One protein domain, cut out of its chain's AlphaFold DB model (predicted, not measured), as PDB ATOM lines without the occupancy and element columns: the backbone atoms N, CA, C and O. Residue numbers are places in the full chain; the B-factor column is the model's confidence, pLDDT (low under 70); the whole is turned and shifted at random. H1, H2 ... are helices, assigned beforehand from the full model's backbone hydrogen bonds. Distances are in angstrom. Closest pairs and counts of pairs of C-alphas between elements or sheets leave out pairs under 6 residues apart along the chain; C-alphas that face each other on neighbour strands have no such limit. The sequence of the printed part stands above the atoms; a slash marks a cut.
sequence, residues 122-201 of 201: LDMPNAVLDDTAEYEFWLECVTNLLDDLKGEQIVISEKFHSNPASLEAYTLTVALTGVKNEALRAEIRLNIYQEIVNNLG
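This is residues 122 to 201 of the 201 residues of an uncharacterized protein of Acholeplasmataceae bacterium (UniProt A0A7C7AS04). Three helices, H2, H4 and H5, pack side by side as a bundle, their centres at the corners of a triangle. The short H1 packs on H2 and H5 near one end of it, and the short H3 sits beyond H2 and H4, away from H5. The printed part has 80 residues with five named helices, H1 to H5 in chain order, and no named strand; the class is all helix. It is compact, with a radius of gyration of the C-alphas of 11.8 A and spans of 37 by 25 by 20 A.

H1 is residues 124 to 128, beginning at C-alpha 124 (280.331, 270.879, 116.042). H2, residues 132 to 149, is 25.6 A long. H3 is residues 158 to 162, and H4, residues 167 to 178, is 17.1 A long. H5, residues 182 to 200, is 26.7 A long and ends at C-alpha 200 (276.386, 266.543, 117.243).

H1 touches H2, closest at the C-alphas of Pro 125 and Tyr 135, 5.4 A, and H5, at Ala 127 and Leu 200, 5.7 A. H2 and H5 touch at a shallow tilt of 29 degrees, opposite ways; the closest C-alphas are Leu 145 and Arg 189, 6.6 A. H2 touches H4 with residues 141 to 148 alone, closest at the C-alphas of Cys 141 and Thr 173, 6.7 A; they run the same way at 34 degrees, only just shallow. H3 is close to but not clearly touching H2 and H4, and apart from H5. H4 and H5 form a helical hairpin at a shallow tilt of 26 degrees, with the C-alphas of Ala 169 and Ile 192 closest, 5.9 A. Every O i to N i+4 pair is within hydrogen-bond range in H2 and H5, 6 of 8 in H4, and 0 of 1 in H1 and H3, where 2 of 2 and 1 of 2 O i to N i+3 pairs are.

The C-alphas farthest apart, of Asp 130 and Asn 181, are 37.6 A apart. The printed part has no cut and no long link. Mean pLDDT of the printed part is 95.8, and no printed residue is under 70.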
ATOM      1  N   LEU A 122     282.678 273.989 112.100       94.81
ATOM      2  CA  LEU A 122     283.978 273.462 112.533       94.81
ATOM      3  C   LEU A 122     284.043 273.171 114.042       94.81
ATOM      4  O   LEU A 122     284.832 272.332 114.460       94.81
ATOM      5  N   ASP A 123     283.188 273.814 114.841       94.25
ATOM      6  CA  ASP A 123     283.098 273.579 116.287       94.25
ATOM      7  C   ASP A 123     282.108 272.468 116.670       94.25
ATOM      8  O   ASP A 123     282.074 272.080 117.836       94.25
ATOM      9  N   MET A 124     281.312 271.934 115.734       96.06
ATOM     10  CA  MET A 124     280.331 270.879 116.042       96.06
ATOM     11  C   MET A 124     280.954 269.620 116.675       96.06
ATOM     12  O   MET A 124     280.382 269.116 117.641       96.06
ATOM     13  N   PRO A 125     282.143 269.137 116.250       97.38
ATOM     14  CA  PRO A 125     282.793 267.992 116.892       97.38
ATOM     15  C   PRO A 125     283.089 268.194 118.384       97.38
ATOM     16  O   PRO A 125     283.219 267.216 119.113       97.38
ATOM     17  N   ASN A 126     283.144 269.438 118.879       96.44
ATOM     18  CA  ASN A 126     283.377 269.707 120.301       96.44
ATOM     19  C   ASN A 126     282.272 269.136 121.212       96.44
ATOM     20  O   ASN A 126     282.504 268.999 122.410       96.44
ATOM     21  N   ALA A 127     281.105 268.772 120.665       96.38
ATOM     22  CA  ALA A 127     280.045 268.074 121.395       96.38
ATOM     23  C   ALA A 127     280.498 266.719 121.977       96.38
ATOM     24  O   ALA A 127     279.955 266.275 122.986       96.38
ATOM     25  N   VAL A 128     281.515 266.094 121.377       97.00
ATOM     26  CA  VAL A 128     282.074 264.795 121.787       97.00
ATOM     27  C   VAL A 128     283.565 264.887 122.128       97.00
ATOM     28  O   VAL A 128     284.289 263.905 122.034       97.00
ATOM     29  N   LEU A 129     284.050 266.068 122.537       95.00
ATOM     30  CA  LEU A 129     285.478 266.327 122.797       95.00
ATOM     31  C   LEU A 129     286.115 265.353 123.809       95.00
ATOM     32  O   LEU A 129     287.316 265.089 123.740       95.00
ATOM     33  N   ASP A 130     285.317 264.824 124.739       96.25
ATOM     34  CA  ASP A 130     285.769 263.877 125.761       96.25
ATOM     35  C   ASP A 130     285.996 262.451 125.211       96.25
ATOM     36  O   ASP A 130     286.739 261.677 125.820       96.25
ATOM     37  N   ASP A 131     285.415 262.107 124.054       96.81
ATOM     38  CA  ASP A 131     285.706 260.875 123.317       96.81
ATOM     39  C   ASP A 131     286.625 261.188 122.132       96.81
ATOM     40  O   ASP A 131     286.207 261.659 121.076       96.81
ATOM     41  N   THR A 132     287.918 260.906 122.301       95.88
ATOM     42  CA  THR A 132     288.927 261.201 121.277       95.88
ATOM     43  C   THR A 132     288.630 260.518 119.938       95.88
ATOM     44  O   THR A 132     288.880 261.114 118.894       95.88
ATOM     45  N   ALA A 133     288.108 259.289 119.943       95.19
ATOM     46  CA  ALA A 133     287.877 258.550 118.704       95.19
ATOM     47  C   ALA A 133     286.686 259.126 117.928       95.19
ATOM     48  O   ALA A 133     286.781 259.306 116.710       95.19
ATOM     49  N   GLU A 134     285.595 259.455 118.625       97.50
ATOM     50  CA  GLU A 134     284.441 260.112 118.006       97.50
ATOM     51  C   GLU A 134     284.779 261.535 117.550       97.50
ATOM     52  O   GLU A 134     284.487 261.894 116.408       97.50
ATOM     53  N   TYR A 135     285.455 262.324 118.391       97.75
ATOM     54  CA  TYR A 135     285.891 263.679 118.051       97.75
ATOM     55  C   TYR A 135     286.706 263.708 116.755       97.75
ATOM     56  O   TYR A 135     286.406 264.480 115.844       97.75
ATOM     57  N   GLU A 136     287.717 262.841 116.645       97.81
ATOM     58  CA  GLU A 136     288.562 262.766 115.453       97.81
ATOM     59  C   GLU A 136     287.766 262.358 114.206       97.81
ATOM     60  O   GLU A 136     288.030 262.878 113.121       97.81
ATOM     61  N   PHE A 137     286.801 261.443 114.345       98.31
ATOM     62  CA  PHE A 137     285.948 261.007 113.239       98.31
ATOM     63  C   PHE A 137     285.076 262.146 112.717       98.31
ATOM     64  O   PHE A 137     285.046 262.419 111.514       98.31
ATOM     65  N   TRP A 138     284.389 262.837 113.620       98.31
ATOM     66  CA  TRP A 138     283.494 263.925 113.251       98.31
ATOM     67  C   TRP A 138     284.250 265.146 112.731       98.31
ATOM     68  O   TRP A 138     283.801 265.774 111.770       98.31
ATOM     69  N   LEU A 139     285.428 265.444 113.287       97.69
ATOM     70  CA  LEU A 139     286.313 266.483 112.763       97.69
ATOM     71  C   LEU A 139     286.758 266.181 111.327       97.69
ATOM     72  O   LEU A 139     286.773 267.089 110.492       97.69
ATOM     73  N   GLU A 140     287.088 264.924 111.023       97.94
ATOM     74  CA  GLU A 140     287.431 264.517 109.660       97.94
ATOM     75  C   GLU A 140     286.227 264.630 108.715       97.94
ATOM     76  O   GLU A 140     286.374 265.158 107.616       97.94
ATOM     77  N   CYS A 141     285.026 264.224 109.143       98.06
ATOM     78  CA  CYS A 141     283.806 264.379 108.342       98.06
ATOM     79  C   CYS A 141     283.509 265.853 108.020       98.06
ATOM     80  O   CYS A 141     283.239 266.195 106.867       98.06
ATOM     81  N   VAL A 142     283.599 266.738 109.019       98.06
ATOM     82  CA  VAL A 142     283.398 268.186 108.848       98.06
ATOM     83  C   VAL A 142     284.454 268.781 107.920       98.06
ATOM     84  O   VAL A 142     284.117 269.534 107.008       98.06
ATOM     85  N   THR A 143     285.724 268.429 108.122       97.31
ATOM     86  CA  THR A 143     286.833 268.924 107.294       97.31
ATOM     87  C   THR A 143     286.677 268.468 105.847       97.31
ATOM     88  O   THR A 143     286.681 269.299 104.946       97.31
ATOM     89  N   ASN A 144     286.399 267.182 105.622       97.75
ATOM     90  CA  ASN A 144     286.167 266.645 104.283       97.75
ATOM     91  C   ASN A 144     284.949 267.286 103.602       97.75
ATOM     92  O   ASN A 144     285.003 267.571 102.408       97.75
ATOM     93  N   LEU A 145     283.863 267.567 104.330       98.19
ATOM     94  CA  LEU A 145     282.732 268.311 103.771       98.19
ATOM     95  C   LEU A 145     283.153 269.725 103.334       98.19
ATOM     96  O   LEU A 145     282.811 270.152 102.232       98.19
ATOM     97  N   LEU A 146     283.893 270.453 104.175       97.25
ATOM     98  CA  LEU A 146     284.361 271.809 103.871       97.25
ATOM     99  C   LEU A 146     285.322 271.840 102.678       97.25
ATOM    100  O   LEU A 146     285.211 272.727 101.831       97.25
ATOM    101  N   ASP A 147     286.238 270.883 102.605       96.12
ATOM    102  CA  ASP A 147     287.212 270.762 101.524       96.12
ATOM    103  C   ASP A 147     286.512 270.411 100.206       96.12
ATOM    104  O   ASP A 147     286.716 271.080  99.190       96.12
ATOM    105  N   ASP A 148     285.572 269.463 100.229       96.50
ATOM    106  CA  ASP A 148     284.774 269.122  99.052       96.50
ATOM    107  C   ASP A 148     283.915 270.296  98.547       96.50
ATOM    108  O   ASP A 148     283.791 270.509  97.338       96.50
ATOM    109  N   LEU A 149     283.345 271.100  99.450       95.94
ATOM    110  CA  LEU A 149     282.576 272.297  99.086       95.94
ATOM    111  C   LEU A 149     283.423 273.374  98.391       95.94
ATOM    112  O   LEU A 149     282.871 274.206  97.669       95.94
ATOM    113  N   LYS A 150     284.744 273.357  98.584       92.75
ATOM    114  CA  LYS A 150     285.698 274.223  97.877       92.75
ATOM    115  C   LYS A 150     286.289 273.576  96.621       92.75
ATOM    116  O   LYS A 150     287.073 274.216  95.924       92.75
ATOM    117  N   GLY A 151     285.936 272.324  96.332       91.44
ATOM    118  CA  GLY A 151     286.519 271.551  95.235       91.44
ATOM    119  C   GLY A 151     287.922 271.015  95.531       91.44
ATOM    120  O   GLY A 151     288.654 270.682  94.598       91.44
ATOM    121  N   GLU A 152     288.310 270.939  96.805       93.50
ATOM    122  CA  GLU A 152     289.560 270.320  97.236       93.50
ATOM    123  C   GLU A 152     289.418 268.787  97.287       93.50
ATOM    124  O   GLU A 152     288.319 268.224  97.336       93.50
ATOM    125  N   GLN A 153     290.549 268.083  97.218       90.69
ATOM    126  CA  GLN A 153     290.553 266.628  97.318       90.69
ATOM    127  C   GLN A 153     290.366 266.210  98.776       90.69
ATOM    128  O   GLN A 153     291.161 266.580  99.633       90.69
ATOM    129  N   ILE A 154     289.377 265.358  99.025       94.38
ATOM    130  CA  ILE A 154     289.152 264.758 100.340       94.38
ATOM    131  C   ILE A 154     289.957 263.467 100.514       94.38
ATOM    132  O   ILE A 154     290.197 262.729  99.550       94.38
ATOM    133  N   VAL A 155     290.343 263.175 101.755       92.56
ATOM    134  CA  VAL A 155     291.052 261.950 102.138       92.56
ATOM    135  C   VAL A 155     290.419 261.405 103.409       92.56
ATOM    136  O   VAL A 155     290.156 262.150 104.349       92.56
ATOM    137  N   ILE A 156     290.175 260.097 103.430       94.75
ATOM    138  CA  ILE A 156     289.620 259.408 104.593       94.75
ATOM    139  C   ILE A 156     290.752 258.639 105.264       94.75
ATOM    140  O   ILE A 156     291.500 257.920 104.596       94.75
ATOM    141  N   SER A 157     290.910 258.821 106.570       95.81
ATOM    142  CA  SER A 157     291.957 258.142 107.327       95.81
ATOM    143  C   SER A 157     291.692 256.640 107.403       95.81
ATOM    144  O   SER A 157     290.611 256.210 107.802       95.81
ATOM    145  N   GLU A 158     292.729 255.829 107.162       95.00
ATOM    146  CA  GLU A 158     292.682 254.352 107.214       95.00
ATOM    147  C   GLU A 158     292.010 253.796 108.485       95.00
ATOM    148  O   GLU A 158     291.268 252.815 108.435       95.00
ATOM    149  N   LYS A 159     292.201 254.456 109.636       95.06
ATOM    150  CA  LYS A 159     291.589 254.044 110.912       95.06
ATOM    151  C   LYS A 159     290.053 254.001 110.863       95.06
ATOM    152  O   LYS A 159     289.456 253.130 111.496       95.06
ATOM    153  N   PHE A 160     289.413 254.866 110.077       95.94
ATOM    154  CA  PHE A 160     287.953 254.929 109.969       95.94
ATOM    155  C   PHE A 160     287.368 253.941 108.962       95.94
ATOM    156  O   PHE A 160     286.175 253.671 109.016       95.94
ATOM    157  N   HIS A 161     288.189 253.312 108.116       93.69
ATOM    158  CA  HIS A 161     287.721 252.218 107.259       93.69
ATOM    159  C   HIS A 161     287.340 250.967 108.059       93.69
ATOM    160  O   HIS A 161     286.527 250.163 107.605       93.69
ATOM    161  N   SER A 162     287.943 250.786 109.237       92.69
ATOM    162  CA  SER A 162     287.714 249.610 110.085       92.69
ATOM    163  C   SER A 162     286.724 249.869 111.216       92.69
ATOM    164  O   SER A 162     286.017 248.948 111.616       92.69
ATOM    165  N   ASN A 163     286.696 251.090 111.757       93.75
ATOM    166  CA  ASN A 163     285.884 251.422 112.927       93.75
ATOM    167  C   ASN A 163     285.445 252.901 112.913       93.75
ATOM    168  O   ASN A 163     285.971 253.696 113.697       93.75
ATOM    169  N   PRO A 164     284.544 253.304 111.997       96.25
ATOM    170  CA  PRO A 164     283.986 254.653 111.996       96.25
ATOM    171  C   PRO A 164     282.994 254.826 113.156       96.25
ATOM    172  O   PRO A 164     282.305 253.872 113.517       96.25
ATOM    173  N   ALA A 165     282.877 256.039 113.710       96.56
ATOM    174  CA  ALA A 165     281.892 256.308 114.766       96.56
ATOM    175  C   ALA A 165     280.443 256.275 114.235       96.56
ATOM    176  O   ALA A 165     279.534 255.853 114.941       96.56
ATOM    177  N   SER A 166     280.238 256.651 112.968       97.44
ATOM    178  CA  SER A 166     278.968 256.497 112.248       97.44
ATOM    179  C   SER A 166     279.213 255.847 110.888       97.44
ATOM    180  O   SER A 166     279.988 256.351 110.068       97.44
ATOM    181  N   LEU A 167     278.546 254.718 110.634       96.88
ATOM    182  CA  LEU A 167     278.642 254.013 109.356       96.88
ATOM    183  C   LEU A 167     278.012 254.836 108.227       96.88
ATOM    184  O   LEU A 167     278.530 254.857 107.109       96.88
ATOM    185  N   GLU A 168     276.913 255.522 108.525       97.81
ATOM    186  CA  GLU A 168     276.174 256.391 107.616       97.81
ATOM    187  C   GLU A 168     277.049 257.568 107.165       97.81
ATOM    188  O   GLU A 168     277.297 257.720 105.964       97.81
ATOM    189  N   ALA A 169     277.603 258.339 108.109       97.31
ATOM    190  CA  ALA A 169     278.472 259.475 107.802       97.31
ATOM    191  C   ALA A 169     279.746 259.043 107.056       97.31
ATOM    192  O   ALA A 169     280.147 259.680 106.076       97.31
ATOM    193  N   TYR A 170     280.346 257.914 107.452       97.88
ATOM    194  CA  TYR A 170     281.488 257.336 106.745       97.88
ATOM    195  C   TYR A 170     281.129 256.973 105.301       97.88
ATOM    196  O   TYR A 170     281.826 257.376 104.372       97.88
ATOM    197  N   THR A 171     280.019 256.263 105.085       97.69
ATOM    198  CA  THR A 171     279.599 255.817 103.748       97.69
ATOM    199  C   THR A 171     279.333 256.999 102.820       97.69
ATOM    200  O   THR A 171     279.747 256.979 101.658       97.69
ATOM    201  N   LEU A 172     278.687 258.050 103.329       97.94
ATOM    202  CA  LEU A 172     278.451 259.278 102.573       97.94
ATOM    203  C   LEU A 172     279.765 259.997 102.232       97.94
ATOM    204  O   LEU A 172     279.965 260.404 101.086       97.94
ATOM    205  N   THR A 173     280.692 260.094 103.188       96.56
ATOM    206  CA  THR A 173     282.011 260.712 102.973       96.56
ATOM    207  C   THR A 173     282.835 259.920 101.952       96.56
ATOM    208  O   THR A 173     283.418 260.499 101.037       96.56
ATOM    209  N   VAL A 174     282.814 258.583 102.017       96.56
ATOM    210  CA  VAL A 174     283.419 257.711 100.996       96.56
ATOM    211  C   VAL A 174     282.781 257.956  99.632       96.56
ATOM    212  O   VAL A 174     283.499 258.060  98.636       96.56
ATOM    213  N   ALA A 175     281.455 258.092  99.555       96.00
ATOM    214  CA  ALA A 175     280.766 258.332  98.289       96.00
ATOM    215  C   ALA A 175     281.235 259.629  97.601       96.00
ATOM    216  O   ALA A 175     281.387 259.643  96.374       96.00
ATOM    217  N   LEU A 176     281.572 260.681  98.361       94.81
ATOM    218  CA  LEU A 176     282.156 261.908  97.803       94.81
ATOM    219  C   LEU A 176     283.495 261.673  97.085       94.81
ATOM    220  O   LEU A 176     283.823 262.397  96.148       94.81
ATOM    221  N   THR A 177     284.269 260.646  97.438       92.06
ATOM    222  CA  THR A 177     285.538 260.361  96.739       92.06
ATOM    223  C   THR A 177     285.317 259.850  95.308       92.06
ATOM    224  O   THR A 177     286.172 260.036  94.441       92.06
ATOM    225  N   GLY A 178     284.166 259.223  95.034       88.81
ATOM    226  CA  GLY A 178     283.890 258.527  93.772       88.81
ATOM    227  C   GLY A 178     282.842 259.187  92.870       88.81
ATOM    228  O   GLY A 178     282.877 259.001  91.649       88.81
ATOM    229  N   VAL A 179     281.903 259.953  93.431       93.94
ATOM    230  CA  VAL A 179     280.782 260.526  92.670       93.94
ATOM    231  C   VAL A 179     281.220 261.741  91.852       93.94
ATOM    232  O   VAL A 179     281.578 262.784  92.392       93.94
ATOM    233  N   LYS A 180     281.128 261.618  90.522       91.50
ATOM    234  CA  LYS A 180     281.421 262.699  89.558       91.50
ATOM    235  C   LYS A 180     280.189 263.485  89.104       91.50
ATOM    236  O   LYS A 180     280.327 264.518  88.459       91.50
ATOM    237  N   ASN A 181     278.989 262.966  89.359       94.69
ATOM    238  CA  ASN A 181     277.749 263.658  89.023       94.69
ATOM    239  C   ASN A 181     277.489 264.745  90.071       94.69
ATOM    240  O   ASN A 181     277.264 264.417  91.231       94.69
ATOM    241  N   GLU A 182     277.504 266.012  89.660       93.50
ATOM    242  CA  GLU A 182     277.445 267.128  90.608       93.50
ATOM    243  C   GLU A 182     276.094 267.268  91.316       93.50
ATOM    244  O   GLU A 182     276.052 267.657  92.479       93.50
ATOM    245  N   ALA A 183     274.990 266.893  90.662       93.06
ATOM    246  CA  ALA A 183     273.682 266.898  91.312       93.06
ATOM    247  C   ALA A 183     273.651 265.886  92.467       93.06
ATOM    248  O   ALA A 183     273.322 266.248  93.591       93.06
ATOM    249  N   LEU A 184     274.101 264.653  92.215       95.75
ATOM    250  CA  LEU A 184     274.203 263.626  93.251       95.75
ATOM    251  C   LEU A 184     275.231 264.001  94.330       95.75
ATOM    252  O   LEU A 184     274.998 263.772  95.512       95.75
ATOM    253  N   ARG A 185     276.362 264.607  93.945       96.44
ATOM    254  CA  ARG A 185     277.381 265.088  94.890       96.44
ATOM    255  C   ARG A 185     276.809 266.155  95.829       96.44
ATOM    256  O   ARG A 185     277.061 266.100  97.028       96.44
ATOM    257  N   ALA A 186     275.986 267.072  95.313       96.06
ATOM    258  CA  ALA A 186     275.286 268.078  96.112       96.06
ATOM    259  C   ALA A 186     274.299 267.461  97.119       96.06
ATOM    260  O   ALA A 186     274.245 267.905  98.266       96.06
ATOM    261  N   GLU A 187     273.565 266.417  96.727       97.38
ATOM    262  CA  GLU A 187     272.683 265.675  97.640       97.38
ATOM    263  C   GLU A 187     273.483 264.968  98.745       97.38
ATOM    264  O   GLU A 187     273.119 265.045  99.917       97.38
ATOM    265  N   ILE A 188     274.615 264.341  98.398       98.25
ATOM    266  CA  ILE A 188     275.501 263.682  99.369       98.25
ATOM    267  C   ILE A 188     276.064 264.690 100.374       98.25
ATOM    268  O   ILE A 188     276.004 264.428 101.571       98.25
ATOM    269  N   ARG A 189     276.558 265.854  99.927       98.31
ATOM    270  CA  ARG A 189     277.038 266.929 100.821       98.31
ATOM    271  C   ARG A 189     275.976 267.333 101.840       98.31
ATOM    272  O   ARG A 189     276.276 267.519 103.017       98.31
ATOM    273  N   LEU A 190     274.732 267.451 101.385       98.19
ATOM    274  CA  LEU A 190     273.613 267.828 102.235       98.19
ATOM    275  C   LEU A 190     273.245 266.719 103.238       98.19
ATOM    276  O   LEU A 190     272.946 267.024 104.389       98.19
ATOM    277  N   ASN A 191     273.331 265.448 102.835       98.56
ATOM    278  CA  ASN A 191     273.161 264.307 103.741       98.56
ATOM    279  C   ASN A 191     274.288 264.214 104.778       98.56
ATOM    280  O   ASN A 191     274.018 263.924 105.934       98.56
ATOM    281  N   ILE A 192     275.541 264.499 104.408       98.38
ATOM    282  CA  ILE A 192     276.652 264.542 105.376       98.38
ATOM    283  C   ILE A 192     276.384 265.621 106.423       98.38
ATOM    284  O   ILE A 192     276.513 265.357 107.613       98.38
ATOM    285  N   TYR A 193     275.962 266.815 105.996       98.50
ATOM    286  CA  TYR A 193     275.550 267.866 106.927       98.50
ATOM    287  C   TYR A 193     274.405 267.402 107.843       98.50
ATOM    288  O   TYR A 193     274.465 267.635 109.048       98.50
ATOM    289  N   GLN A 194     273.399 266.709 107.300       98.25
ATOM    290  CA  GLN A 194     272.311 266.142 108.098       98.25
ATOM    291  C   GLN A 194     272.827 265.172 109.167       98.25
ATOM    292  O   GLN A 194     272.446 265.303 110.327       98.25
ATOM    293  N   GLU A 195     273.714 264.245 108.805       98.19
ATOM    294  CA  GLU A 195     274.300 263.297 109.756       98.19
ATOM    295  C   GLU A 195     275.145 263.994 110.825       98.19
ATOM    296  O   GLU A 195     275.033 263.659 112.002       98.19
ATOM    297  N   ILE A 196     275.935 265.005 110.454       98.06
ATOM    298  CA  ILE A 196     276.713 265.806 111.409       98.06
ATOM    299  C   ILE A 196     275.777 266.452 112.439       98.06
ATOM    300  O   ILE A 196     275.989 266.297 113.639       98.06
ATOM    301  N   VAL A 197     274.717 267.139 111.998       97.38
ATOM    302  CA  VAL A 197     273.793 267.822 112.919       97.38
ATOM    303  C   VAL A 197     272.990 266.827 113.755       97.38
ATOM    304  O   VAL A 197     272.814 267.049 114.944       97.38
ATOM    305  N   ASN A 198     272.537 265.712 113.181       95.81
ATOM    306  CA  ASN A 198     271.747 264.721 113.917       95.81
ATOM    307  C   ASN A 198     272.531 264.041 115.051       95.81
ATOM    308  O   ASN A 198     271.916 263.571 116.006       95.81
ATOM    309  N   ASN A 199     273.859 263.963 114.936       96.25
ATOM    310  CA  ASN A 199     274.710 263.310 115.931       96.25
ATOM    311  C   ASN A 199     275.394 264.299 116.890       96.25
ATOM    312  O   ASN A 199     275.738 263.909 118.003       96.25
ATOM    313  N   LEU A 200     275.600 265.558 116.482       94.94
ATOM    314  CA  LEU A 200     276.386 266.543 117.243       94.94
ATOM    315  C   LEU A 200     275.607 267.803 117.659       94.94
ATOM    316  O   LEU A 200     276.136 268.594 118.443       94.94
ATOM    317  N   GLY A 201     274.422 268.039 117.087       79.81
ATOM    318  CA  GLY A 201     273.656 269.292 117.184       79.81
ATOM    319  C   GLY A 201     272.478 269.301 118.151       79.81
ATOM    320  O   GLY A 201     272.162 268.261 118.767       79.81
TER     321      GLY A 201